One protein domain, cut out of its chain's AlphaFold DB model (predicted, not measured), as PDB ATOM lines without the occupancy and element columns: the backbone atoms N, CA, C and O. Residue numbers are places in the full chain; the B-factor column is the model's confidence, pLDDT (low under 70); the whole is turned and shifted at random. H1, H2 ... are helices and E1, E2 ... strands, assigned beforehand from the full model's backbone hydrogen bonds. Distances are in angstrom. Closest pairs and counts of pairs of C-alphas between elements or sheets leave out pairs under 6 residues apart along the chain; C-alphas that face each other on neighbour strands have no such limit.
ATOM      1  N   ASN A 140     -16.430  22.990 -16.978       90.81
ATOM      2  CA  ASN A 140     -16.806  22.590 -18.331       90.81
ATOM      3  C   ASN A 140     -17.995  21.612 -18.282       90.81
ATOM      4  O   ASN A 140     -17.889  20.478 -17.804       90.81
ATOM      5  N   ALA A 141     -19.148  22.055 -18.788       89.75
ATOM      6  CA  ALA A 141     -20.406  21.312 -18.694       89.75
ATOM      7  C   ALA A 141     -20.477  20.068 -19.607       89.75
ATOM      8  O   ALA A 141     -21.294  19.173 -19.372       89.75
ATOM      9  N   GLU A 142     -19.626  19.962 -20.636       87.12
ATOM     10  CA  GLU A 142     -19.544  18.762 -21.486       87.12
ATOM     11  C   GLU A 142     -18.838  17.590 -20.812       87.12
ATOM     12  O   GLU A 142     -18.905  16.456 -21.294       87.12
ATOM     13  N   ASP A 143     -18.113  17.855 -19.733       86.56
ATOM     14  CA  ASP A 143     -16.942  17.057 -19.410       86.56
ATOM     15  C   ASP A 143     -16.754  16.844 -17.898       86.56
ATOM     16  O   ASP A 143     -16.324  15.753 -17.514       86.56
ATOM     17  N   GLY A 144     -17.164  17.803 -17.060       88.56
ATOM     18  CA  GLY A 144     -17.117  17.733 -15.595       88.56
ATOM     19  C   GLY A 144     -15.770  18.100 -14.966       88.56
ATOM     20  O   GLY A 144     -15.602  17.930 -13.757       88.56
ATOM     21  N   THR A 145     -14.803  18.573 -15.751       90.12
ATOM     22  CA  THR A 145     -13.491  19.015 -15.271       90.12
ATOM     23  C   THR A 145     -13.451  20.525 -15.061       90.12
ATOM     24  O   THR A 145     -14.247  21.288 -15.614       90.12
ATOM     25  N   CYS A 146     -12.508  20.954 -14.222       93.00
ATOM     26  CA  CYS A 146     -12.248  22.364 -14.002       93.00
ATOM     27  C   CYS A 146     -11.212  22.871 -15.010       93.00
ATOM     28  O   CYS A 146     -10.056  22.437 -15.003       93.00
ATOM     29  N   GLU A 147     -11.616  23.800 -15.868       92.25
ATOM     30  CA  GLU A 147     -10.724  24.516 -16.771       92.25
ATOM     31  C   GLU A 147      -9.965  25.571 -15.971       92.25
ATOM     32  O   GLU A 147     -10.525  26.592 -15.569       92.25
ATOM     33  N   CYS A 148      -8.686  25.313 -15.714       91.44
ATOM     34  CA  CYS A 148      -7.860  26.228 -14.941       91.44
ATOM     35  C   CYS A 148      -7.281  27.361 -15.794       91.44
ATOM     36  O   CYS A 148      -6.824  27.097 -16.914       91.44
ATOM     37  N   PRO A 149      -7.178  28.590 -15.247       89.44
ATOM     38  CA  PRO A 149      -6.273  29.587 -15.795       89.44
ATOM     39  C   PRO A 149      -4.850  29.035 -15.774       89.44
ATOM     40  O   PRO A 149      -4.476  28.215 -14.926       89.44
ATOM     41  N   PHE A 150      -4.039  29.493 -16.722       82.44
ATOM     42  CA  PHE A 150      -2.666  29.033 -16.815       82.44
ATOM     43  C   PHE A 150      -1.864  29.346 -15.538       82.44
ATOM     44  O   PHE A 150      -2.097  30.343 -14.860       82.44
ATOM     45  N   GLY A 151      -0.927  28.457 -15.204       83.00
ATOM     46  CA  GLY A 151      -0.218  28.457 -13.926       83.00
ATOM     47  C   GLY A 151      -0.890  27.610 -12.841       83.00
ATOM     48  O   GLY A 151      -0.285  27.414 -11.791       83.00
ATOM     49  N   TYR A 152      -2.075  27.045 -13.096       88.19
ATOM     50  CA  TYR A 152      -2.811  26.209 -12.142       88.19
ATOM     51  C   TYR A 152      -3.329  24.905 -12.771       88.19
ATOM     52  O   TYR A 152      -3.423  24.771 -13.992       88.19
ATOM     53  N   THR A 153      -3.619  23.909 -11.929       89.94
ATOM     54  CA  THR A 153      -4.091  22.572 -12.318       89.94
ATOM     55  C   THR A 153      -4.859  21.884 -11.173       89.94
ATOM     56  O   THR A 153      -4.960  22.412 -10.062       89.94
ATOM     57  N   GLY A 154      -5.393  20.688 -11.431       90.75
ATOM     58  CA  GLY A 154      -6.197  19.902 -10.490       90.75
ATOM     59  C   GLY A 154      -7.706  20.191 -10.574       90.75
ATOM     60  O   GLY A 154      -8.119  21.101 -11.291       90.75
ATOM     61  N   PRO A 155      -8.550  19.437  -9.842       92.19
ATOM     62  CA  PRO A 155     -10.019  19.500  -9.950       92.19
ATOM     63  C   PRO A 155     -10.641  20.829  -9.482       92.19
ATOM     64  O   PRO A 155     -11.833  21.051  -9.665       92.19
ATOM     65  N   THR A 156      -9.836  21.696  -8.872       94.00
ATOM     66  CA  THR A 156     -10.224  22.971  -8.249       94.00
ATOM     67  C   THR A 156      -9.303  24.130  -8.618       94.00
ATOM     68  O   THR A 156      -9.488  25.242  -8.134       94.00
ATOM     69  N   CYS A 157      -8.275  23.877  -9.436       92.94
ATOM     70  CA  CYS A 157      -7.225  24.844  -9.767       92.94
ATOM     71  C   CYS A 157      -6.433  25.383  -8.558       92.94
ATOM     72  O   CYS A 157      -5.744  26.393  -8.663       92.94
ATOM     73  N   GLU A 158      -6.484  24.701  -7.410       90.94
ATOM     74  CA  GLU A 158      -5.721  25.057  -6.206       90.94
ATOM     75  C   GLU A 158      -4.234  24.652  -6.310       90.94
ATOM     76  O   GLU A 158      -3.406  25.167  -5.566       90.94
ATOM     77  N   THR A 159      -3.864  23.746  -7.227       90.69
ATOM     78  CA  THR A 159      -2.476  23.267  -7.381       90.69
ATOM     79  C   THR A 159      -1.700  24.137  -8.376       90.69
ATOM     80  O   THR A 159      -2.107  24.194  -9.540       90.69
ATOM     81  N   PRO A 160      -0.568  24.765  -7.999       87.69
ATOM     82  CA  PRO A 160       0.279  25.475  -8.952       87.69
ATOM     83  C   PRO A 160       0.904  24.519  -9.974       87.69
ATOM     84  O   PRO A 160       1.484  23.487  -9.630       87.69
ATOM     85  N   LEU A 161       0.823  24.883 -11.248       86.19
ATOM     86  CA  LEU A 161       1.561  24.225 -12.315       86.19
ATOM     87  C   LEU A 161       3.010  24.729 -12.283       86.19
ATOM     88  O   LEU A 161       3.239  25.926 -12.427       86.19
ATOM     89  N   MET A 162       3.978  23.815 -12.144       86.69
ATOM     90  CA  MET A 162       5.422  24.122 -12.159       86.69
ATOM     91  C   MET A 162       5.842  25.189 -11.103       86.69
ATOM     92  O   MET A 162       6.335  26.267 -11.458       86.69
ATOM     93  N   PRO A 163       5.652  24.912  -9.793       90.00
ATOM     94  CA  PRO A 163       5.763  25.897  -8.705       90.00
ATOM     95  C   PRO A 163       7.134  26.581  -8.554       90.00
ATOM     96  O   PRO A 163       7.206  27.703  -8.056       90.00
ATOM     97  N   ALA A 164       8.234  25.983  -9.026       91.62
ATOM     98  CA  ALA A 164       9.550  26.633  -8.968       91.62
ATOM     99  C   ALA A 164       9.615  27.941  -9.795       91.62
ATOM    100  O   ALA A 164      10.488  28.785  -9.578       91.62
ATOM    101  N   CYS A 165       8.677  28.137 -10.727       89.19
ATOM    102  CA  CYS A 165       8.535  29.345 -11.539       89.19
ATOM    103  C   CYS A 165       7.705  30.463 -10.878       89.19
ATOM    104  O   CYS A 165       7.559  31.540 -11.456       89.19
ATOM    105  N   GLN A 166       7.163  30.245  -9.674       90.31
ATOM    106  CA  GLN A 166       6.589  31.319  -8.855       90.31
ATOM    107  C   GLN A 166       7.715  32.224  -8.332       90.31
ATOM    108  O   GLN A 166       8.809  31.744  -8.029       90.31
ATOM    109  N   VAL A 167       7.460  33.529  -8.186       88.50
ATOM    110  CA  VAL A 167       8.405  34.473  -7.540       88.50
ATOM    111  C   VAL A 167       8.329  34.443  -6.001       88.50
ATOM    112  O   VAL A 167       9.014  35.204  -5.328       88.50
ATOM    113  N   GLY A 168       7.513  33.552  -5.440       86.94
ATOM    114  CA  GLY A 168       7.339  33.295  -4.011       86.94
ATOM    115  C   GLY A 168       6.186  32.304  -3.792       86.94
ATOM    116  O   GLY A 168       5.518  31.950  -4.766       86.94
ATOM    117  N   PRO A 169       5.931  31.846  -2.554       84.75
ATOM    118  CA  PRO A 169       4.748  31.036  -2.254       84.75
ATOM    119  C   PRO A 169       3.456  31.766  -2.660       84.75
ATOM    120  O   PRO A 169       3.387  32.991  -2.605       84.75
ATOM    121  N   ASP A 170       2.453  30.997  -3.093       80.88
ATOM    122  CA  ASP A 170       1.083  31.414  -3.457       80.88
ATOM    123  C   ASP A 170       0.914  32.457  -4.589       80.88
ATOM    124  O   ASP A 170      -0.197  32.655  -5.088       80.88
ATOM    125  N   LEU A 171       2.001  33.062  -5.073       85.81
ATOM    126  CA  LEU A 171       2.022  33.979  -6.220       85.81
ATOM    127  C   LEU A 171       1.884  33.230  -7.559       85.81
ATOM    128  O   LEU A 171       2.197  32.043  -7.654       85.81
ATOM    129  N   GLU A 172       1.435  33.910  -8.618       80.75
ATOM    130  CA  GLU A 172       1.321  33.291  -9.948       80.75
ATOM    131  C   GLU A 172       2.696  32.834 -10.483       80.75
ATOM    132  O   GLU A 172       3.671  33.591 -10.404       80.75
ATOM    133  N   PRO A 173       2.807  31.626 -11.068       82.56
ATOM    134  CA  PRO A 173       4.029  31.199 -11.732       82.56
ATOM    135  C   PRO A 173       4.183  31.853 -13.112       82.56
ATOM    136  O   PRO A 173       3.208  32.076 -13.838       82.56
ATOM    137  N   PHE A 174       5.429  32.135 -13.497       79.56
ATOM    138  CA  PHE A 174       5.755  32.734 -14.789       79.56
ATOM    139  C   PHE A 174       6.988  32.087 -15.434       79.56
ATOM    140  O   PHE A 174       8.001  31.860 -14.777       79.56
ATOM    141  N   PHE A 175       6.903  31.831 -16.742       76.88
ATOM    142  CA  PHE A 175       7.782  30.893 -17.454       76.88
ATOM    143  C   PHE A 175       8.647  31.526 -18.543       76.88
ATOM    144  O   PHE A 175       9.514  30.840 -19.078       76.88
ATOM    145  N   GLY A 176       8.420  32.799 -18.881       75.44
ATOM    146  CA  GLY A 176       9.232  33.523 -19.859       75.44
ATOM    147  C   GLY A 176      10.712  33.537 -19.464       75.44
ATOM    148  O   GLY A 176      11.061  33.686 -18.286       75.44
ATOM    149  N   MET A 177      11.557  33.322 -20.470       71.94
ATOM    150  CA  MET A 177      12.970  32.964 -20.343       71.94
ATOM    151  C   MET A 177      13.929  34.140 -20.552       71.94
ATOM    152  O   MET A 177      15.138  33.956 -20.409       71.94
ATOM    153  N   MET A 178      13.432  35.333 -20.901       77.88
ATOM    154  CA  MET A 178      14.287  36.500 -21.136       77.88
ATOM    155  C   MET A 178      15.026  36.977 -19.881       77.88
ATOM    156  O   MET A 178      16.164  37.437 -19.987       77.88
ATOM    157  N   VAL A 179      14.395  36.848 -18.710       85.31
ATOM    158  CA  VAL A 179      15.008  37.114 -17.402       85.31
ATOM    159  C   VAL A 179      15.384  35.791 -16.718       85.31
ATOM    160  O   VAL A 179      14.637  34.816 -16.843       85.31
ATOM    161  N   PRO A 180      16.501  35.715 -15.969       88.88
ATOM    162  CA  PRO A 180      16.905  34.495 -15.278       88.88
ATOM    163  C   PRO A 180      15.859  34.000 -14.273       88.88
ATOM    164  O   PRO A 180      15.267  34.766 -13.507       88.88
ATOM    165  N   ARG A 181      15.679  32.682 -14.236       90.25
ATOM    166  CA  ARG A 181      14.782  31.967 -13.316       90.25
ATOM    167  C   ARG A 181      15.575  30.955 -12.494       90.25
ATOM    168  O   ARG A 181      16.765  30.751 -12.747       90.25
ATOM    169  N   SER A 182      14.946  30.304 -11.518       92.56
ATOM    170  CA  SER A 182      15.621  29.200 -10.833       92.56
ATOM    171  C   SER A 182      15.919  28.071 -11.828       92.56
ATOM    172  O   SER A 182      15.157  27.834 -12.773       92.56
ATOM    173  N   CYS A 183      17.026  27.347 -11.649       91.31
ATOM    174  CA  CYS A 183      17.337  26.236 -12.553       91.31
ATOM    175  C   CYS A 183      16.266  25.136 -12.479       91.31
ATOM    176  O   CYS A 183      16.001  24.465 -13.476       91.31
ATOM    177  N   GLU A 184      15.588  24.998 -11.336       91.25
ATOM    178  CA  GLU A 184      14.472  24.070 -11.179       91.25
ATOM    179  C   GLU A 184      13.210  24.514 -11.936       91.25
ATOM    180  O   GLU A 184      12.577  23.667 -12.566       91.25
ATOM    181  N   CYS A 185      12.896  25.815 -12.002       89.31
ATOM    182  CA  CYS A 185      11.841  26.332 -12.884       89.31
ATOM    183  C   CYS A 185      12.075  25.900 -14.337       89.31
ATOM    184  O   CYS A 185      11.210  25.281 -14.963       89.31
ATOM    185  N   ALA A 186      13.285  26.128 -14.854       85.69
ATOM    186  CA  ALA A 186      13.625  25.766 -16.226       85.69
ATOM    187  C   ALA A 186      13.593  24.240 -16.467       85.69
ATOM    188  O   ALA A 186      13.177  23.796 -17.541       85.69
ATOM    189  N   ARG A 187      13.947  23.410 -15.470       84.75
ATOM    190  CA  ARG A 187      13.758  21.946 -15.535       84.75
ATOM    191  C   ARG A 187      12.283  21.542 -15.507       84.75
ATOM    192  O   ARG A 187      11.920  20.544 -16.128       84.75
ATOM    193  N   GLN A 188      11.430  22.232 -14.748       85.06
ATOM    194  CA  GLN A 188       9.987  21.962 -14.697       85.06
ATOM    195  C   GLN A 188       9.320  22.328 -16.031       85.06
ATOM    196  O   GLN A 188       8.645  21.474 -16.606       85.06
ATOM    197  N   ALA A 189       9.637  23.495 -16.596       80.38
ATOM    198  CA  ALA A 189       9.222  23.901 -17.941       80.38
ATOM    199  C   ALA A 189       9.692  22.906 -19.020       80.38
ATOM    200  O   ALA A 189       8.872  22.358 -19.757       80.38
ATOM    201  N   SER A 190      10.986  22.565 -19.051       77.19
ATOM    202  CA  SER A 190      11.536  21.590 -20.008       77.19
ATOM    203  C   SER A 190      10.839  20.221 -19.942       77.19
ATOM    204  O   SER A 190      10.644  19.587 -20.979       77.19
ATOM    205  N   ARG A 191      10.451  19.753 -18.745       78.38
ATOM    206  CA  ARG A 191       9.682  18.506 -18.570       78.38
ATOM    207  C   ARG A 191       8.235  18.651 -19.047       78.38
ATOM    208  O   ARG A 191       7.739  17.755 -19.722       78.38
ATOM    209  N   PHE A 192       7.578  19.767 -18.731       76.88
ATOM    210  CA  PHE A 192       6.189  20.034 -19.108       76.88
ATOM    211  C   PHE A 192       5.991  20.087 -20.631       76.88
ATOM    212  O   PHE A 192       5.077  19.452 -21.148       76.88
ATOM    213  N   PHE A 193       6.896  20.738 -21.370       70.38
ATOM    214  CA  PHE A 193       6.857  20.768 -22.841       70.38
ATOM    215  C   PHE A 193       7.364  19.479 -23.514       70.38
ATOM    216  O   PHE A 193       7.545  19.439 -24.729       70.38
ATOM    217  N   GLY A 194       7.590  18.409 -22.743       63.50
ATOM    218  CA  GLY A 194       7.965  17.095 -23.263       63.50
ATOM    219  C   GLY A 194       9.372  17.019 -23.863       63.50
ATOM    220  O   GLY A 194       9.666  16.049 -24.571       63.50
ATOM    221  N   CYS A 195      10.244  18.001 -23.596       63.41
ATOM    222  CA  CYS A 195      11.606  17.984 -24.116       63.41
ATOM    223  C   CYS A 195      12.384  16.785 -23.569       63.41
ATOM    224  O   CYS A 195      12.370  16.467 -22.379       63.41
ATOM    225  N   SER A 196      13.069  16.105 -24.480       56.12
ATOM    226  CA  SER A 196      13.750  14.842 -24.233       56.12
ATOM    227  C   SER A 196      15.235  15.058 -23.968       56.12
ATOM    228  O   SER A 196      15.867  15.856 -24.655       56.12
ATOM    229  N   ALA A 197      15.803  14.262 -23.056       56.97
ATOM    230  CA  ALA A 197      17.238  14.231 -22.757       56.97
ATOM    231  C   ALA A 197      18.135  14.116 -24.004       56.97
ATOM    232  O   ALA A 197      19.247  14.644 -24.013       56.97
ATOM    233  N   ASP A 198      17.623  13.442 -25.038       53.91
ATOM    234  CA  ASP A 198      18.303  13.146 -26.301       53.91
ATOM    235  C   ASP A 198      17.790  13.981 -27.497       53.91
ATOM    236  O   ASP A 198      18.220  13.745 -28.624       53.91
ATOM    237  N   ASP A 199      16.836  14.905 -27.299       55.41
ATOM    238  CA  ASP A 199      16.199  15.658 -28.396       55.41
ATOM    239  C   ASP A 199      16.674  17.119 -28.449       55.41
ATOM    240  O   ASP A 199      15.983  18.046 -28.023       55.41
ATOM    241  N   ASP A 200      17.851  17.317 -29.048       50.66
ATOM    242  CA  ASP A 200      18.416  18.638 -29.363       50.66
ATOM    243  C   ASP A 200      17.551  19.455 -30.369       50.66
ATOM    244  O   ASP A 200      17.923  20.576 -30.727       50.66
ATOM    245  N   THR A 201      16.405  18.933 -30.840       47.97
ATOM    246  CA  THR A 201      15.441  19.661 -31.691       47.97
ATOM    247  C   THR A 201      14.261  20.267 -30.924       47.97
ATOM    248  O   THR A 201      13.480  21.004 -31.529       47.97
ATOM    249  N   CYS A 202      14.148  20.047 -29.606       54.78
ATOM    250  CA  CYS A 202      13.085  20.625 -28.773       54.78
ATOM    251  C   CYS A 202      13.280  22.140 -28.546       54.78
ATOM    252  O   CYS A 202      13.645  22.596 -27.464       54.78
ATOM    253  N   ARG A 203      13.064  22.938 -29.593       52.66
ATOM    254  CA  ARG A 203      13.178  24.400 -29.580       52.66
ATOM    255  C   ARG A 203      11.804  25.024 -29.774       52.66
ATOM    256  O   ARG A 203      11.344  25.187 -30.902       52.66
ATOM    257  N   LEU A 204      11.171  25.399 -28.666       58.06
ATOM    258  CA  LEU A 204      10.144  26.439 -28.697       58.06
ATOM    259  C   LEU A 204      10.866  27.745 -29.041       58.06
ATOM    260  O   LEU A 204      11.907  28.036 -28.452       58.06
ATOM    261  N   TYR A 205      10.379  28.514 -30.013       53.66
ATOM    262  CA  TYR A 205      11.152  29.668 -30.505       53.66
ATOM    263  C   TYR A 205      11.260  30.788 -29.462       53.66
ATOM    264  O   TYR A 205      12.263  31.491 -29.398       53.66
ATOM    265  N   THR A 206      10.255  30.874 -28.594       52.16
ATOM    266  CA  THR A 206      10.201  31.730 -27.406       52.16
ATOM    267  C   THR A 206      11.099  31.246 -26.256       52.16
ATOM    268  O   THR A 206      11.301  31.979 -25.295       52.16
ATOM    269  N   MET A 207      11.653  30.022 -26.310       58.88
ATOM    270  CA  MET A 207      12.399  29.409 -25.198       58.88
ATOM    271  C   MET A 207      13.592  28.562 -25.683       58.88
ATOM    272  O   MET A 207      13.494  27.345 -25.868       58.88
ATOM    273  N   ASN A 208      14.769  29.180 -25.833       63.28
ATOM    274  CA  ASN A 208      16.008  28.434 -26.077       63.28
ATOM    275  C   ASN A 208      16.544  27.791 -24.781       63.28
ATOM    276  O   ASN A 208      17.306  28.405 -24.038       63.28
ATOM    277  N   TYR A 209      16.215  26.520 -24.548       68.50
ATOM    278  CA  TYR A 209      16.699  25.749 -23.396       68.50
ATOM    279  C   TYR A 209      18.150  25.218 -23.519       68.50
ATOM    280  O   TYR A 209      18.559  24.366 -22.718       68.50
ATOM    281  N   HIS A 210      18.939  25.653 -24.510       68.00
ATOM    282  CA  HIS A 210      20.352  25.268 -24.638       68.00
ATOM    283  C   HIS A 210      21.331  26.242 -23.965       68.00
ATOM    284  O   HIS A 210      22.394  25.801 -23.529       68.00
ATOM    285  N   ASP A 211      20.964  27.524 -23.873       75.56
ATOM    286  CA  ASP A 211      21.843  28.632 -23.470       75.56
ATOM    287  C   ASP A 211      21.202  29.493 -22.362       75.56
ATOM    288  O   ASP A 211      21.344  30.721 -22.336       75.56
ATOM    289  N   ILE A 212      20.446  28.859 -21.456       83.81
ATOM    290  CA  ILE A 212      19.728  29.564 -20.387       83.81
ATOM    291  C   ILE A 212      20.703  30.155 -19.370       83.81
ATOM    292  O   ILE A 212      21.792  29.618 -19.161       83.81
ATOM    293  N   ARG A 213      20.259  31.200 -18.669       89.38
ATOM    294  CA  ARG A 213      20.831  31.640 -17.392       89.38
ATOM    295  C   ARG A 213      19.872  31.282 -16.272       89.38
ATOM    296  O   ARG A 213      18.678  31.560 -16.373       89.38
ATOM    297  N   CYS A 214      20.391  30.662 -15.222       92.56
ATOM    298  CA  CYS A 214      19.600  30.304 -14.055       92.56
ATOM    299  C   CYS A 214      20.443  30.301 -12.776       92.56
ATOM    300  O   CYS A 214      21.672  30.371 -12.829       92.56
ATOM    301  N   TYR A 215      19.773  30.235 -11.631       94.25
ATOM    302  CA  TYR A 215      20.394  30.192 -10.305       94.25
ATOM    303  C   TYR A 215      19.766  29.112  -9.420       94.25
ATOM    304  O   TYR A 215      18.636  28.677  -9.654       94.25
ATOM    305  N   GLU A 216      20.489  28.701  -8.380       94.69
ATOM    306  CA  GLU A 216      19.981  27.857  -7.294       94.69
ATOM    307  C   GLU A 216      20.404  28.427  -5.935       94.69
ATOM    308  O   GLU A 216      21.530  28.894  -5.755       94.69
ATOM    309  N   PHE A 217      19.493  28.385  -4.963       93.69
ATOM    310  CA  PHE A 217      19.770  28.744  -3.574       93.69
ATOM    311  C   PHE A 217      20.298  27.515  -2.823       93.69
ATOM    312  O   PHE A 217      19.573  26.529  -2.657       93.69
ATOM    313  N   ARG A 218      21.537  27.560  -2.326       93.44
ATOM    314  CA  ARG A 218      22.120  26.491  -1.501       93.44
ATOM    315  C   ARG A 218      21.273  26.237  -0.259       93.44
ATOM    316  O   ARG A 218      20.748  27.156   0.362       93.44
ATOM    317  N   GLY A 219      21.155  24.964   0.111       88.56
ATOM    318  CA  GLY A 219      20.390  24.527   1.279       88.56
ATOM    319  C   GLY A 219      18.865  24.561   1.117       88.56
ATOM    320  O   GLY A 219      18.182  24.008   1.975       88.56
ATOM    321  N   ARG A 220      18.312  25.134   0.035       90.31
ATOM    322  CA  ARG A 220      16.870  25.047  -0.249       90.31
ATOM    323  C   ARG A 220      16.537  23.775  -1.044       90.31
ATOM    324  O   ARG A 220      17.197  23.513  -2.053       90.31
ATOM    325  N   PRO A 221      15.514  22.999  -0.645       90.25
ATOM    326  CA  PRO A 221      15.025  21.868  -1.431       90.25
ATOM    327  C   PRO A 221      14.337  22.355  -2.721       90.25
ATOM    328  O   PRO A 221      14.031  23.543  -2.857       90.25
ATOM    329  N   ALA A 222      14.104  21.455  -3.681       85.38
ATOM    330  CA  ALA A 222      13.624  21.793  -5.029       85.38
ATOM    331  C   ALA A 222      12.287  22.563  -5.024       85.38
ATOM    332  O   ALA A 222      12.071  23.463  -5.833       85.38
ATOM    333  N   GLU A 223      11.426  22.263  -4.055       83.88
ATOM    334  CA  GLU A 223      10.112  22.865  -3.827       83.88
ATOM    335  C   GLU A 223      10.197  24.331  -3.352       83.88
ATOM    336  O   GLU A 223       9.208  25.056  -3.405       83.88
ATOM    337  N   GLN A 224      11.379  24.773  -2.903       88.19
ATOM    338  CA  GLN A 224      11.673  26.131  -2.420       88.19
ATOM    339  C   GLN A 224      12.674  26.881  -3.324       88.19
ATOM    340  O   GLN A 224      13.124  27.985  -2.994       88.19
ATOM    341  N   GLN A 225      13.019  26.308  -4.485       92.81
ATOM    342  CA  GLN A 225      13.781  26.972  -5.548       92.81
ATOM    343  C   GLN A 225      12.861  27.901  -6.362       92.81
ATOM    344  O   GLN A 225      12.701  27.740  -7.571       92.81
ATOM    345  N   TRP A 226      12.220  28.861  -5.692       92.31
ATOM    346  CA  TRP A 226      11.385  29.884  -6.328       92.31
ATOM    347  C   TRP A 226      12.217  30.815  -7.214       92.31
ATOM    348  O   TRP A 226      13.385  31.088  -6.940       92.31
ATOM    349  N   SER A 227      11.594  31.357  -8.255       92.50
ATOM    350  CA  SER A 227      12.230  32.210  -9.263       92.50
ATOM    351  C   SER A 227      12.173  33.704  -8.924       92.50
ATOM    352  O   SER A 227      11.973  34.548  -9.806       92.50
ATOM    353  N   ALA A 228      12.335  34.027  -7.638       91.25
ATOM    354  CA  ALA A 228      12.574  35.385  -7.166       91.25
ATOM    355  C   ALA A 228      14.014  35.793  -7.510       91.25
ATOM    356  O   ALA A 228      14.953  35.087  -7.137       91.25
ATOM    357  N   MET A 229      14.198  36.930  -8.188       92.00
ATOM    358  CA  MET A 229      15.536  37.426  -8.531       92.00
ATOM    359  C   MET A 229      16.384  37.627  -7.259       92.00
ATOM    360  O   MET A 229      15.957  38.376  -6.376       92.00
ATOM    361  N   PRO A 230      17.565  36.985  -7.142       92.06
ATOM    362  CA  PRO A 230      18.398  37.091  -5.948       92.06
ATOM    363  C   PRO A 230      18.886  38.521  -5.702       92.06
ATOM    364  O   PRO A 230      19.279  39.206  -6.646       92.06
ATOM    365  N   LEU A 231      18.899  38.949  -4.433       89.00
ATOM    366  CA  LEU A 231      19.390  40.272  -4.035       89.00
ATOM    367  C   LEU A 231      20.860  40.478  -4.436       89.00
ATOM    368  O   LEU A 231      21.654  39.535  -4.492       89.00
ATOM    369  N   GLU A 232      21.230  41.730  -4.701       81.69
ATOM    370  CA  GLU A 232      22.592  42.095  -5.093       81.69
ATOM    371  C   GLU A 232      23.576  41.774  -3.953       81.69
ATOM    372  O   GLU A 232      23.463  42.305  -2.852       81.69
ATOM    373  N   GLY A 233      24.519  40.858  -4.207       79.94
ATOM    374  CA  GLY A 233      25.458  40.360  -3.196       79.94
ATOM    375  C   GLY A 233      24.931  39.242  -2.284       79.94
ATOM    376  O   GLY A 233      25.611  38.900  -1.321       79.94
ATOM    377  N   ALA A 234      23.759  38.652  -2.561       84.12
ATOM    378  CA  ALA A 234      23.208  37.562  -1.751       84.12
ATOM    379  C   ALA A 234      24.138  36.335  -1.676       84.12
ATOM    380  O   ALA A 234      24.467  35.715  -2.692       84.12
ATOM    381  N   GLU A 235      24.515  35.943  -0.456       87.88
ATOM    382  CA  GLU A 235      25.254  34.706  -0.208       87.88
ATOM    383  C   GLU A 235      24.399  33.454  -0.456       87.88
ATOM    384  O   GLU A 235      23.169  33.480  -0.416       87.88
ATOM    385  N   GLY A 236      25.066  32.320  -0.695       91.75
ATOM    386  CA  GLY A 236      24.391  31.036  -0.898       91.75
ATOM    387  C   GLY A 236      23.651  30.909  -2.233       91.75
ATOM    388  O   GLY A 236      22.817  30.018  -2.360       91.75
ATOM    389  N   VAL A 237      23.940  31.762  -3.219       94.88
ATOM    390  CA  VAL A 237      23.348  31.704  -4.564       94.88
ATOM    391  C   VAL A 237      24.399  31.256  -5.573       94.88
ATOM    392  O   VAL A 237      25.389  31.954  -5.793       94.88
ATOM    393  N   ASP A 238      24.163  30.114  -6.213       94.94
ATOM    394  CA  ASP A 238      25.033  29.579  -7.260       94.94
ATOM    395  C   ASP A 238      24.396  29.823  -8.635       94.94
ATOM    396  O   ASP A 238      23.214  29.551  -8.840       94.94
ATOM    397  N   TRP A 239      25.173  30.374  -9.572       94.88
ATOM    398  CA  TRP A 239      24.700  30.804 -10.891       94.88
ATOM    399  C   TRP A 239      25.237  29.905 -12.003       94.88
ATOM    400  O   TRP A 239      26.399  29.493 -11.975       94.88
ATOM    401  N   PHE A 240      24.413  29.655 -13.022       93.94
ATOM    402  CA  PHE A 240      24.716  28.720 -14.104       93.94
ATOM    403  C   PHE A 240      24.338  29.244 -15.497       93.94
ATOM    404  O   PHE A 240      23.341  29.950 -15.663       93.94
ATOM    405  N   ILE A 241      25.104  28.819 -16.511       91.50
ATOM    406  CA  ILE A 241      24.778  28.966 -17.939       91.50
ATOM    407  C   ILE A 241      24.820  27.604 -18.633       91.50
ATOM    408  O   ILE A 241      25.772  26.839 -18.461       91.50
ATOM    409  N   GLY A 242      23.815  27.312 -19.459       86.94
ATOM    410  CA  GLY A 242      23.824  26.153 -20.353       86.94
ATOM    411  C   GLY A 242      22.448  25.526 -20.541       86.94
ATOM    412  O   GLY A 242      21.449  26.231 -20.665       86.94
ATOM    413  N   SER A 243      22.391  24.191 -20.579       82.56
ATOM    414  CA  SER A 243      21.188  23.463 -20.992       82.56
ATOM    415  C   SER A 243      20.584  22.575 -19.909       82.56
ATOM    416  O   SER A 243      21.244  21.676 -19.381       82.56
ATOM    417  N   VAL A 244      19.286  22.774 -19.664       77.00
ATOM    418  CA  VAL A 244      18.452  21.968 -18.751       77.00
ATOM    419  C   VAL A 244      17.781  20.758 -19.403       77.00
ATOM    420  O   VAL A 244      17.243  19.922 -18.685       77.00
ATOM    421  N   GLN A 245      17.811  20.643 -20.735       69.12
ATOM    422  CA  GLN A 245      17.125  19.558 -21.454       69.12
ATOM    423  C   GLN A 245      17.810  18.205 -21.290       69.12
ATOM    424  O   GLN A 245      17.145  17.179 -21.180       69.12
ATOM    425  N   ARG A 246      19.145  18.199 -21.308       62.34
ATOM    426  CA  ARG A 246      19.948  16.973 -21.288       62.34
ATOM    427  C   ARG A 246      19.903  16.314 -19.908       62.34
ATOM    428  O   ARG A 246      19.769  16.994 -18.896       62.34
ATOM    429  N   ALA A 247      20.064  14.992 -19.871       60.94
ATOM    430  CA  ALA A 247      20.218  14.228 -18.636       60.94
ATOM    431  C   ALA A 247      21.643  13.633 -18.560       60.94
ATOM    432  O   ALA A 247      21.985  12.802 -19.403       60.94
ATOM    433  N   PRO A 248      22.487  14.026 -17.584       66.88
ATOM    434  CA  PRO A 248      22.297  15.147 -16.657       66.88
ATOM    435  C   PRO A 248      22.320  16.517 -17.376       66.88
ATOM    436  O   PRO A 248      22.886  16.618 -18.475       66.88
ATOM    437  N   PRO A 249      21.747  17.575 -16.765       75.25
ATOM    438  CA  PRO A 249      21.822  18.935 -17.288       75.25
ATOM    439  C   PRO A 249      23.266  19.376 -17.528       75.25
ATOM    440  O   PRO A 249      24.150  19.125 -16.710       75.25
ATOM    441  N   ARG A 250      23.512  20.072 -18.642       84.56
ATOM    442  CA  ARG A 250      24.823  20.659 -18.952       84.56
ATOM    443  C   ARG A 250      24.819  22.127 -18.554       84.56
ATOM    444  O   ARG A 250      24.791  23.006 -19.412       84.56
ATOM    445  N   LEU A 251      24.786  22.349 -17.245       89.12
ATOM    446  CA  LEU A 251      24.882  23.654 -16.602       89.12
ATOM    447  C   LEU A 251      26.333  23.882 -16.160       89.12
ATOM    448  O   LEU A 251      26.860  23.126 -15.347       89.12
ATOM    449  N   ASN A 252      26.976  24.911 -16.706       93.19
ATOM    450  CA  ASN A 252      28.308  25.346 -16.290       93.19
ATOM    451  C   ASN A 252      28.163  26.470 -15.252       93.19
ATOM    452  O   ASN A 252      27.361  27.376 -15.491       93.19
ATOM    453  N   PRO A 253      28.921  26.469 -14.141       94.94
ATOM    454  CA  PRO A 253      28.956  27.603 -13.221       94.94
ATOM    455  C   PRO A 253      29.378  28.903 -13.922       94.94
ATOM    456  O   PRO A 253      30.230  28.889 -14.812       94.94
ATOM    457  N   THR A 254      28.801  30.029 -13.507       93.75
ATOM    458  CA  THR A 254      29.106  31.377 -14.016       93.75
ATOM    459  C   THR A 254      29.160  32.383 -12.866       93.75
ATOM    460  O   THR A 254      28.799  32.067 -11.730       93.75
ATOM    461  N   THR A 255      29.592  33.613 -13.135       92.25
ATOM    462  CA  THR A 255      29.494  34.695 -12.150       92.25
ATOM    463  C   THR A 255      28.061  35.228 -12.061       92.25
ATOM    464  O   THR A 255      27.351  35.283 -13.065       92.25
ATOM    465  N   ALA A 256      27.640  35.731 -10.894       90.12
ATOM    466  CA  ALA A 256      26.367  36.457 -10.773       90.12
ATOM    467  C   ALA A 256      26.277  37.613 -11.791       90.12
ATOM    468  O   ALA A 256      25.234  37.838 -12.402       90.12
ATOM    469  N   ALA A 257      27.403  38.286 -12.052       87.88
ATOM    470  CA  ALA A 257      27.511  39.361 -13.031       87.88
ATOM    471  C   ALA A 257      27.192  38.921 -14.477       87.88
ATOM    472  O   ALA A 257      26.713  39.742 -15.257       87.88
ATOM    473  N   GLU A 258      27.458  37.676 -14.865       88.50
ATOM    474  CA  GLU A 258      27.085  37.109 -16.173       88.50
ATOM    475  C   GLU A 258      25.697  36.455 -16.150       88.50
ATOM    476  O   GLU A 258      24.984  36.476 -17.156       88.50
ATOM    477  N   GLY A 259      25.311  35.905 -14.996       89.50
ATOM    478  CA  GLY A 259      24.026  35.262 -14.754       89.50
ATOM    479  C   GLY A 259      22.834  36.216 -14.837       89.50
ATOM    480  O   GLY A 259      21.820  35.841 -15.412       89.50
ATOM    481  N   VAL A 260      22.960  37.463 -14.361       91.38
ATOM    482  CA  VAL A 260      21.886  38.485 -14.428       91.38
ATOM    483  C   VAL A 260      21.621  39.060 -15.832       91.38
ATOM    484  O   VAL A 260      20.713  39.877 -15.989       91.38
ATOM    485  N   LEU A 261      22.407  38.689 -16.850       89.12
ATOM    486  CA  LEU A 261      22.254  39.208 -18.215       89.12
ATOM    487  C   LEU A 261      21.095  38.526 -18.949       89.12
ATOM    488  O   LEU A 261      21.244  37.425 -19.476       89.12
ATOM    489  N   GLY A 262      19.963  39.213 -19.039       86.12
ATOM    490  CA  GLY A 262      18.890  38.833 -19.945       86.12
ATOM    491  C   GLY A 262      19.164  39.291 -21.380       86.12
ATOM    492  O   GLY A 262      19.960  40.202 -21.630       86.12
ATOM    493  N   PHE A 263      18.487  38.665 -22.336       80.31
ATOM    494  CA  PHE A 263      18.506  39.040 -23.753       80.31
ATOM    495  C   PHE A 263      17.080  39.004 -24.280       80.31
ATOM    496  O   PHE A 263      16.315  38.128 -23.894       80.31
ATOM    497  N   ASP A 264      16.727  39.950 -25.144       75.44
ATOM    498  CA  ASP A 264      15.438  39.937 -25.833       75.44
ATOM    499  C   ASP A 264      15.467  39.101 -27.123       75.44
ATOM    500  O   ASP A 264      16.525  38.636 -27.556       75.44
ATOM    501  N   ILE A 265      14.303  38.898 -27.750       67.69
ATOM    502  CA  ILE A 265      14.169  38.058 -28.957       67.69
ATOM    503  C   ILE A 265      14.968  38.593 -30.162       67.69
ATOM    504  O   ILE A 265      15.258  37.851 -31.099       67.69
ATOM    505  N   TRP A 266      15.358  39.871 -30.122       68.06
ATOM    506  CA  TRP A 266      16.190  40.554 -31.113       68.06
ATOM    507  C   TRP A 266      17.683  40.531 -30.737       68.06
ATOM    508  O   TRP A 266      18.509  41.134 -31.424       68.06
ATOM    509  N   GLY A 267      18.045  39.850 -29.644       75.38
ATOM    510  CA  GLY A 267      19.400  39.775 -29.105       75.38
ATOM    511  C   GLY A 267      19.854  41.037 -28.363       75.38
ATOM    512  O   GLY A 267      21.052  41.191 -28.120       75.38
ATOM    513  N   ARG A 268      18.942  41.953 -28.005       79.25
ATOM    514  CA  ARG A 268      19.275  43.170 -27.248       79.25
ATOM    515  C   ARG A 268      19.462  42.809 -25.764       79.25
ATOM    516  O   ARG A 268      18.544  42.251 -25.157       79.25
ATOM    517  N   PRO A 269      20.632  43.087 -25.163       86.62
ATOM    518  CA  PRO A 269      20.925  42.706 -23.785       86.62
ATOM    519  C   PRO A 269      20.211  43.606 -22.769       86.62
ATOM    520  O   PRO A 269      19.990  44.793 -23.010       86.62
ATOM    521  N   HIS A 270      19.928  43.067 -21.586       88.88
ATOM    522  CA  HIS A 270      19.458  43.819 -20.423       88.88
ATOM    523  C   HIS A 270      19.996  43.215 -19.115       88.88
ATOM    524  O   HIS A 270      20.358  42.042 -19.052       88.88
ATOM    525  N   LEU A 271      20.063  44.017 -18.052       91.81
ATOM    526  CA  LEU A 271      20.274  43.526 -16.690       91.81
ATOM    527  C   LEU A 271      18.920  43.168 -16.083       91.81
ATOM    528  O   LEU A 271      18.006  43.985 -16.138       91.81
ATOM    529  N   SER A 272      18.814  41.985 -15.485       92.06
ATOM    530  CA  SER A 272      17.699  41.609 -14.609       92.06
ATOM    531  C   SER A 272      18.032  41.959 -13.161       92.06
ATOM    532  O   SER A 272      19.149  41.714 -12.708       92.06
ATOM    533  N   LEU A 273      17.066  42.515 -12.434       92.06
ATOM    534  CA  LEU A 273      17.226  43.026 -11.071       92.06
ATOM    535  C   LEU A 273      16.163  42.442 -10.120       92.06
ATOM    536  O   LEU A 273      15.112  41.985 -10.581       92.06
ATOM    537  N   PRO A 274      16.388  42.489  -8.794       92.50
ATOM    538  CA  PRO A 274      15.323  42.269  -7.820       92.50
ATOM    539  C   PRO A 274      14.236  43.352  -7.939       92.50
ATOM    540  O   PRO A 274      14.472  44.442  -8.467       92.50
ATOM    541  N   LEU A 275      13.017  43.034  -7.493       90.19
ATOM    542  CA  LEU A 275      11.833  43.871  -7.744       90.19
ATOM    543  C   LEU A 275      11.842  45.209  -6.984       90.19
ATOM    544  O   LEU A 275      11.205  46.158  -7.439       90.19
ATOM    545  N   ASP A 276      12.586  45.301  -5.881       88.69
ATOM    546  CA  ASP A 276      12.775  46.522  -5.082       88.69
ATOM    547  C   ASP A 276      13.418  47.666  -5.889       88.69
ATOM    548  O   ASP A 276      13.067  48.836  -5.728       88.69
ATOM    549  N   ARG A 277      14.290  47.336  -6.849       91.88
ATOM    550  CA  ARG A 277      14.953  48.304  -7.738       91.88
ATOM    551  C   ARG A 277      13.991  49.007  -8.695       91.88
ATOM    552  O   ARG A 277      14.367  50.028  -9.260       91.88
ATOM    553  N   CYS A 278      12.765  48.505  -8.844       90.88
ATOM    554  CA  CYS A 278      11.697  49.127  -9.629       90.88
ATOM    555  C   CYS A 278      10.667  49.884  -8.765       90.88
ATOM    556  O   CYS A 278       9.578  50.215  -9.240       90.88
ATOM    557  N   GLY A 279      11.023  50.204  -7.517       84.75
ATOM    558  CA  GLY A 279      10.248  51.063  -6.623       84.75
ATOM    559  C   GLY A 279       9.157  50.331  -5.839       84.75
ATOM    560  O   GLY A 279       8.897  49.147  -6.034       84.75
ATOM    561  N   GLU A 280       8.489  51.069  -4.949       82.44
ATOM    562  CA  GLU A 280       7.625  50.551  -3.872       82.44
ATOM    563  C   GLU A 280       6.515  49.584  -4.315       82.44
ATOM    564  O   GLU A 280       6.080  48.741  -3.532       82.44
ATOM    565  N   ARG A 281       6.057  49.658  -5.572       85.25
ATOM    566  CA  ARG A 281       5.035  48.737  -6.095       85.25
ATOM    567  C   ARG A 281       5.583  47.386  -6.559       85.25
ATOM    568  O   ARG A 281       4.771  46.520  -6.864       85.25
ATOM    569  N   HIS A 282       6.902  47.182  -6.624       90.38
ATOM    570  CA  HIS A 282       7.544  45.889  -6.924       90.38
ATOM    571  C   HIS A 282       6.990  45.193  -8.191       90.38
ATOM    572  O   HIS A 282       6.773  43.981  -8.222       90.38
ATOM    573  N   CYS A 283       6.672  45.978  -9.229       91.12
ATOM    574  CA  CYS A 283       5.971  45.528 -10.442       91.12
ATOM    575  C   CYS A 283       4.666  44.734 -10.177       91.12
ATOM    576  O   CYS A 283       4.300  43.866 -10.966       91.12
ATOM    577  N   HIS A 284       4.004  44.964  -9.034       91.38
ATOM    578  CA  HIS A 284       2.885  44.196  -8.464       91.38
ATOM    579  C   HIS A 284       3.097  42.663  -8.431       91.38
ATOM    580  O   HIS A 284       2.126  41.911  -8.434       91.38
ATOM    581  N   ASN A 285       4.351  42.180  -8.434       89.12
ATOM    582  CA  ASN A 285       4.726  40.776  -8.695       89.12
ATOM    583  C   ASN A 285       4.241  40.216 -10.060       89.12
ATOM    584  O   ASN A 285       4.281  39.010 -10.299       89.12
ATOM    585  N   ARG A 286       3.823  41.102 -10.973       88.50
ATOM    586  CA  ARG A 286       3.254  40.853 -12.311       88.50
ATOM    587  C   ARG A 286       4.233  41.181 -13.448       88.50
ATOM    588  O   ARG A 286       3.839  41.349 -14.602       88.50
ATOM    589  N   GLY A 287       5.514  41.293 -13.120       87.94
ATOM    590  CA  GLY A 287       6.593  41.602 -14.046       87.94
ATOM    591  C   GLY A 287       7.960  41.311 -13.433       87.94
ATOM    592  O   GLY A 287       8.058  40.877 -12.285       87.94
ATOM    593  N   ALA A 288       9.013  41.575 -14.198       89.44
ATOM    594  CA  ALA A 288      10.403  41.543 -13.752       89.44
ATOM    595  C   ALA A 288      11.019  42.947 -13.817       89.44
ATOM    596  O   ALA A 288      10.651  43.748 -14.672       89.44
ATOM    597  N   CYS A 289      11.971  43.253 -12.935       92.19
ATOM    598  CA  CYS A 289      12.668  44.537 -12.950       92.19
ATOM    599  C   CYS A 289      13.904  44.462 -13.857       92.19
ATOM    600  O   CYS A 289      14.735  43.570 -13.673       92.19
ATOM    601  N   ILE A 290      14.037  45.371 -14.832       92.25
ATOM    602  CA  ILE A 290      15.133  45.342 -15.816       92.25
ATOM    603  C   ILE A 290      15.764  46.715 -16.092       92.25
ATOM    604  O   ILE A 290      15.133  47.755 -15.913       92.25
ATOM    605  N   ILE A 291      17.001  46.710 -16.607       92.00
ATOM    606  CA  ILE A 291      17.636  47.861 -17.281       92.00
ATOM    607  C   ILE A 291      18.146  47.425 -18.670       92.00
ATOM    608  O   ILE A 291      19.042  46.578 -18.734       92.00
ATOM    609  N   PRO A 292      17.669  48.009 -19.786       88.62
ATOM    610  CA  PRO A 292      18.199  47.734 -21.123       88.62
ATOM    611  C   PRO A 292      19.652  48.193 -21.280       88.62
ATOM    612  O   PRO A 292      19.980  49.347 -20.999       88.62
ATOM    613  N   LEU A 293      20.516  47.320 -21.792       87.25
ATOM    614  CA  LEU A 293      21.921  47.611 -22.088       87.25
ATOM    615  C   LEU A 293      22.113  48.013 -23.561       87.25
ATOM    616  O   LEU A 293      21.163  48.070 -24.338       87.25
ATOM    617  N   GLN A 294      23.334  48.403 -23.939       79.12
ATOM    618  CA  GLN A 294      23.685  48.644 -25.345       79.12
ATOM    619  C   GLN A 294      24.440  47.436 -25.911       79.12
ATOM    620  O   GLN A 294      25.341  46.889 -25.271       79.12
ATOM    621  N   SER A 295      24.089  47.033 -27.132       74.19
ATOM    622  CA  SER A 295      24.864  46.056 -27.898       74.19
ATOM    623  C   SER A 295      26.136  46.724 -28.422       74.19
ATOM    624  O   SER A 295      26.073  47.605 -29.281       74.19
ATOM    625  N   GLY A 296      27.294  46.319 -27.907       64.50
ATOM    626  CA  GLY A 296      28.594  46.796 -28.364       64.50
ATOM    627  C   GLY A 296      29.018  46.182 -29.701       64.50
ATOM    628  O   GLY A 296      28.428  45.225 -30.216       64.50
ATOM    629  N   LYS A 297      30.091  46.731 -30.281       56.44
ATOM    630  CA  LYS A 297      30.665  46.222 -31.537       56.44
ATOM    631  C   LYS A 297      31.109  44.764 -31.366       56.44
ATOM    632  O   LYS A 297      31.774  44.422 -30.394       56.44
ATOM    633  N   GLY A 298      30.753  43.913 -32.329       58.38
ATOM    634  CA  GLY A 298      31.104  42.486 -32.317       58.38
ATOM    635  C   GLY A 298      30.267  41.610 -31.376       58.38
ATOM    636  O   GLY A 298      30.659  40.476 -31.128       58.38
ATOM    637  N   GLY A 299      29.139  42.103 -30.849       61.97
ATOM    638  CA  GLY A 299      28.257  41.327 -29.962       61.97
ATOM    639  C   GLY A 299      28.689  41.305 -28.491       61.97
ATOM    640  O   GLY A 299      28.050  40.646 -27.676       61.97
ATOM    641  N   VAL A 300      29.741  42.045 -28.131       69.06
ATOM    642  CA  VAL A 300      30.105  42.294 -26.731       69.06
ATOM    643  C   VAL A 300      29.025  43.170 -26.093       69.06
ATOM    644  O   VAL A 300      28.685  44.221 -26.631       69.06
ATOM    645  N   VAL A 301      28.481  42.760 -24.950       73.69
ATOM    646  CA  VAL A 301      27.491  43.553 -24.206       73.69
ATOM    647  C   VAL A 301      28.185  44.722 -23.510       73.69
ATOM    648  O   VAL A 301      29.075  44.496 -22.689       73.69
ATOM    649  N   ASP A 302      27.761  45.960 -23.782       74.88
ATOM    650  CA  ASP A 302      28.211  47.101 -22.987       74.88
ATOM    651  C   ASP A 302      27.427  47.157 -21.670       74.88
ATOM    652  O   ASP A 302      26.204  47.313 -21.648       74.88
ATOM    653  N   ARG A 303      28.158  47.017 -20.561       73.50
ATOM    654  CA  ARG A 303      27.629  47.017 -19.192       73.50
ATOM    655  C   ARG A 303      27.479  48.424 -18.605       73.50
ATOM    656  O   ARG A 303      26.963  48.551 -17.497       73.50
ATOM    657  N   ASN A 304      27.914  49.470 -19.311       76.50
ATOM    658  CA  ASN A 304      27.760  50.855 -18.871       76.50
ATOM    659  C   ASN A 304      26.279  51.266 -18.882       76.50
ATOM    660  O   ASN A 304      25.714  51.631 -19.914       76.50
ATOM    661  N   VAL A 305      25.639  51.234 -17.713       78.12
ATOM    662  CA  VAL A 305      24.231  51.629 -17.547       78.12
ATOM    663  C   VAL A 305      23.998  53.086 -17.971       78.12
ATOM    664  O   VAL A 305      23.021  53.369 -18.666       78.12
ATOM    665  N   GLY A 306      24.916  54.003 -17.648       78.88
ATOM    666  CA  GLY A 306      24.733  55.436 -17.904       78.88
ATOM    667  C   GLY A 306      23.509  55.982 -17.157       78.88
ATOM    668  O   GLY A 306      23.182  55.506 -16.075       78.88
ATOM    669  N   ASN A 307      22.786  56.933 -17.751       79.19
ATOM    670  CA  ASN A 307      21.606  57.555 -17.129       79.19
ATOM    671  C   ASN A 307      20.306  56.725 -17.291       79.19
ATOM    672  O   ASN A 307      19.217  57.293 -17.328       79.19
ATOM    673  N   ARG A 308      20.392  55.396 -17.446       84.56
ATOM    674  CA  ARG A 308      19.216  54.521 -17.614       84.56
ATOM    675  C   ARG A 308      18.693  54.036 -16.264       84.56
ATOM    676  O   ARG A 308      19.438  53.438 -15.493       84.56
ATOM    677  N   SER A 309      17.408  54.257 -16.002       86.12
ATOM    678  CA  SER A 309      16.723  53.775 -14.800       86.12
ATOM    679  C   SER A 309      16.180  52.345 -14.968       86.12
ATOM    680  O   SER A 309      15.864  51.937 -16.093       86.12
ATOM    681  N   PRO A 310      16.001  51.597 -13.864       92.19
ATOM    682  CA  PRO A 310      15.175  50.394 -13.852       92.19
ATOM    683  C   PRO A 310      13.732  50.677 -14.286       92.19
ATOM    684  O   PRO A 310      13.214  51.773 -14.059       92.19
ATOM    685  N   HIS A 311      13.076  49.681 -14.877       91.56
ATOM    686  CA  HIS A 311      11.627  49.664 -15.084       91.56
ATOM    687  C   HIS A 311      11.083  48.230 -15.129       91.56
ATOM    688  O   HIS A 311      11.833  47.263 -15.273       91.56
ATOM    689  N   CYS A 312       9.764  48.102 -15.004       91.38
ATOM    690  CA  CYS A 312       9.081  46.818 -15.038       91.38
ATOM    691  C   CYS A 312       8.867  46.315 -16.475       91.38
ATOM    692  O   CYS A 312       8.204  46.976 -17.272       91.38
ATOM    693  N   LEU A 313       9.366  45.114 -16.772       88.38
ATOM    694  CA  LEU A 313       8.946  44.292 -17.905       88.38
ATOM    695  C   LEU A 313       7.745  43.447 -17.464       88.38
ATOM    696  O   LEU A 313       7.895  42.551 -16.631       88.38
ATOM    697  N   CYS A 314       6.551  43.753 -17.968       86.75
ATOM    698  CA  CYS A 314       5.323  43.096 -17.523       86.75
ATOM    699  C   CYS A 314       5.135  41.707 -18.134       86.75
ATOM    700  O   CYS A 314       5.409  41.481 -19.308       86.75
ATOM    701  N   TYR A 315       4.623  40.773 -17.334       83.62
ATOM    702  CA  TYR A 315       4.221  39.455 -17.814       83.62
ATOM    703  C   TYR A 315       2.998  39.594 -18.727       83.62
ATOM    704  O   TYR A 315       2.068  40.333 -18.390       83.62
ATOM    705  N   LYS A 316       2.950  38.858 -19.850       80.19
ATOM    706  CA  LYS A 316       1.804  38.921 -20.771       80.19
ATOM    707  C   LYS A 316       0.504  38.634 -20.011       80.19
ATOM    708  O   LYS A 316       0.398  37.648 -19.267       80.19
ATOM    709  N   GLY A 317      -0.443  39.561 -20.148       81.88
ATOM    710  CA  GLY A 317      -1.585  39.698 -19.246       81.88
ATOM    711  C   GLY A 317      -1.652  41.036 -18.512       81.88
ATOM    712  O   GLY A 317      -2.748  41.425 -18.116       81.88
ATOM    713  N   TYR A 318      -0.530  41.748 -18.369       86.31
ATOM    714  CA  TYR A 318      -0.450  43.004 -17.619       86.31
ATOM    715  C   TYR A 318       0.338  44.091 -18.355       86.31
ATOM    716  O   TYR A 318       1.243  43.803 -19.135       86.31
ATOM    717  N   MET A 319       0.004  45.348 -18.070       87.50
ATOM    718  CA  MET A 319       0.577  46.541 -18.693       87.50
ATOM    719  C   MET A 319       0.702  47.711 -17.699       87.50
ATOM    720  O   MET A 319       0.460  47.562 -16.497       87.50
ATOM    721  N   GLY A 320       1.130  48.872 -18.206       88.69
ATOM    722  CA  GLY A 320       1.422  50.067 -17.409       88.69
ATOM    723  C   GLY A 320       2.790  50.005 -16.720       88.69
ATOM    724  O   GLY A 320       3.362  48.935 -16.521       88.69
ATOM    725  N   HIS A 321       3.332  51.161 -16.318       89.31
ATOM    726  CA  HIS A 321       4.709  51.287 -15.795       89.31
ATOM    727  C   HIS A 321       5.024  50.448 -14.540       89.31
ATOM    728  O   HIS A 321       6.186  50.320 -14.163       89.31
ATOM    729  N   THR A 322       4.002  49.895 -13.883       90.81
ATOM    730  CA  THR A 322       4.134  49.053 -12.684       90.81
ATOM    731  C   THR A 322       3.453  47.687 -12.825       90.81
ATOM    732  O   THR A 322       3.352  46.974 -11.832       90.81
ATOM    733  N   CYS A 323       2.978  47.302 -14.017       90.94
ATOM    734  CA  CYS A 323       2.272  46.034 -14.274       90.94
ATOM    735  C   CYS A 323       1.008  45.814 -13.415       90.94
ATOM    736  O   CYS A 323       0.629  44.680 -13.115       90.94
ATOM    737  N   GLY A 324       0.367  46.901 -12.974       90.56
ATOM    738  CA  GLY A 324      -0.884  46.838 -12.214       90.56
ATOM    739  C   GLY A 324      -2.100  46.548 -13.094       90.56
ATOM    740  O   GLY A 324      -3.032  45.878 -12.649       90.56
ATOM    741  N   ASP A 325      -2.063  47.004 -14.343       89.88
ATOM    742  CA  ASP A 325      -3.236  47.132 -15.204       89.88
ATOM    743  C   ASP A 325      -3.426  45.864 -16.064       89.88
ATOM    744  O   ASP A 325      -2.455  45.401 -16.670       89.88
ATOM    745  N   PRO A 326      -4.626  45.253 -16.122       87.81
ATOM    746  CA  PRO A 326      -4.857  44.025 -16.883       87.81
ATOM    747  C   PRO A 326      -5.054  44.287 -18.384       87.81
ATOM    748  O   PRO A 326      -5.781  45.190 -18.792       87.81
TER     749      PRO A 326
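AT A GLANCE: This is residues 140 to 326 of the 878 residues of an uncharacterized protein of Chlamydomonas schloesseri (UniProt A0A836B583). Little regular structure: two small, strongly twisted antiparallel sheets, E1-E2-E3 and E4-E5-E6-E7, joined through the short helix H2 by tight links, with long stretches of loop around them and residues 140 to 160 reaching out as an arm. H3 and H4 are on E4-E5-E6-E7; H1 and H2 are on opposite faces of E1-E2-E3, a meander, each strand the antiparallel neighbour of the one before. The class is mixed, with four named helices and seven strands holding 58 of 187 printed residues. It is compact, radius of gyration of the C-alphas 17.1 A, spanning 57 by 42 by 35 A.

IN THESE COORDINATES: E4 is residues 261 to 263, E5 269 to 273, E6 287 to 292 and E7 311 to 314, with C-alpha 314 at (5.323, 43.096, -17.523). E1 is 212 to 217, E2 237 to 243, E3 250 to 254. H1, 183 to 192, is 14.3 A long; H2 is 256 to 259, H3 275 to 278, H4 282 to 285.

HOW THE PARTS SIT: N 271 of E5 and O 291 of E6 are within hydrogen-bond range, 2.8 A. H3 and H4 touch only at the corner. In H1 every O i to N i+4 pair is within range.

THE WHOLE: The printed part has no cut; 28 residues, among them 194 to 210, have pLDDT under 70.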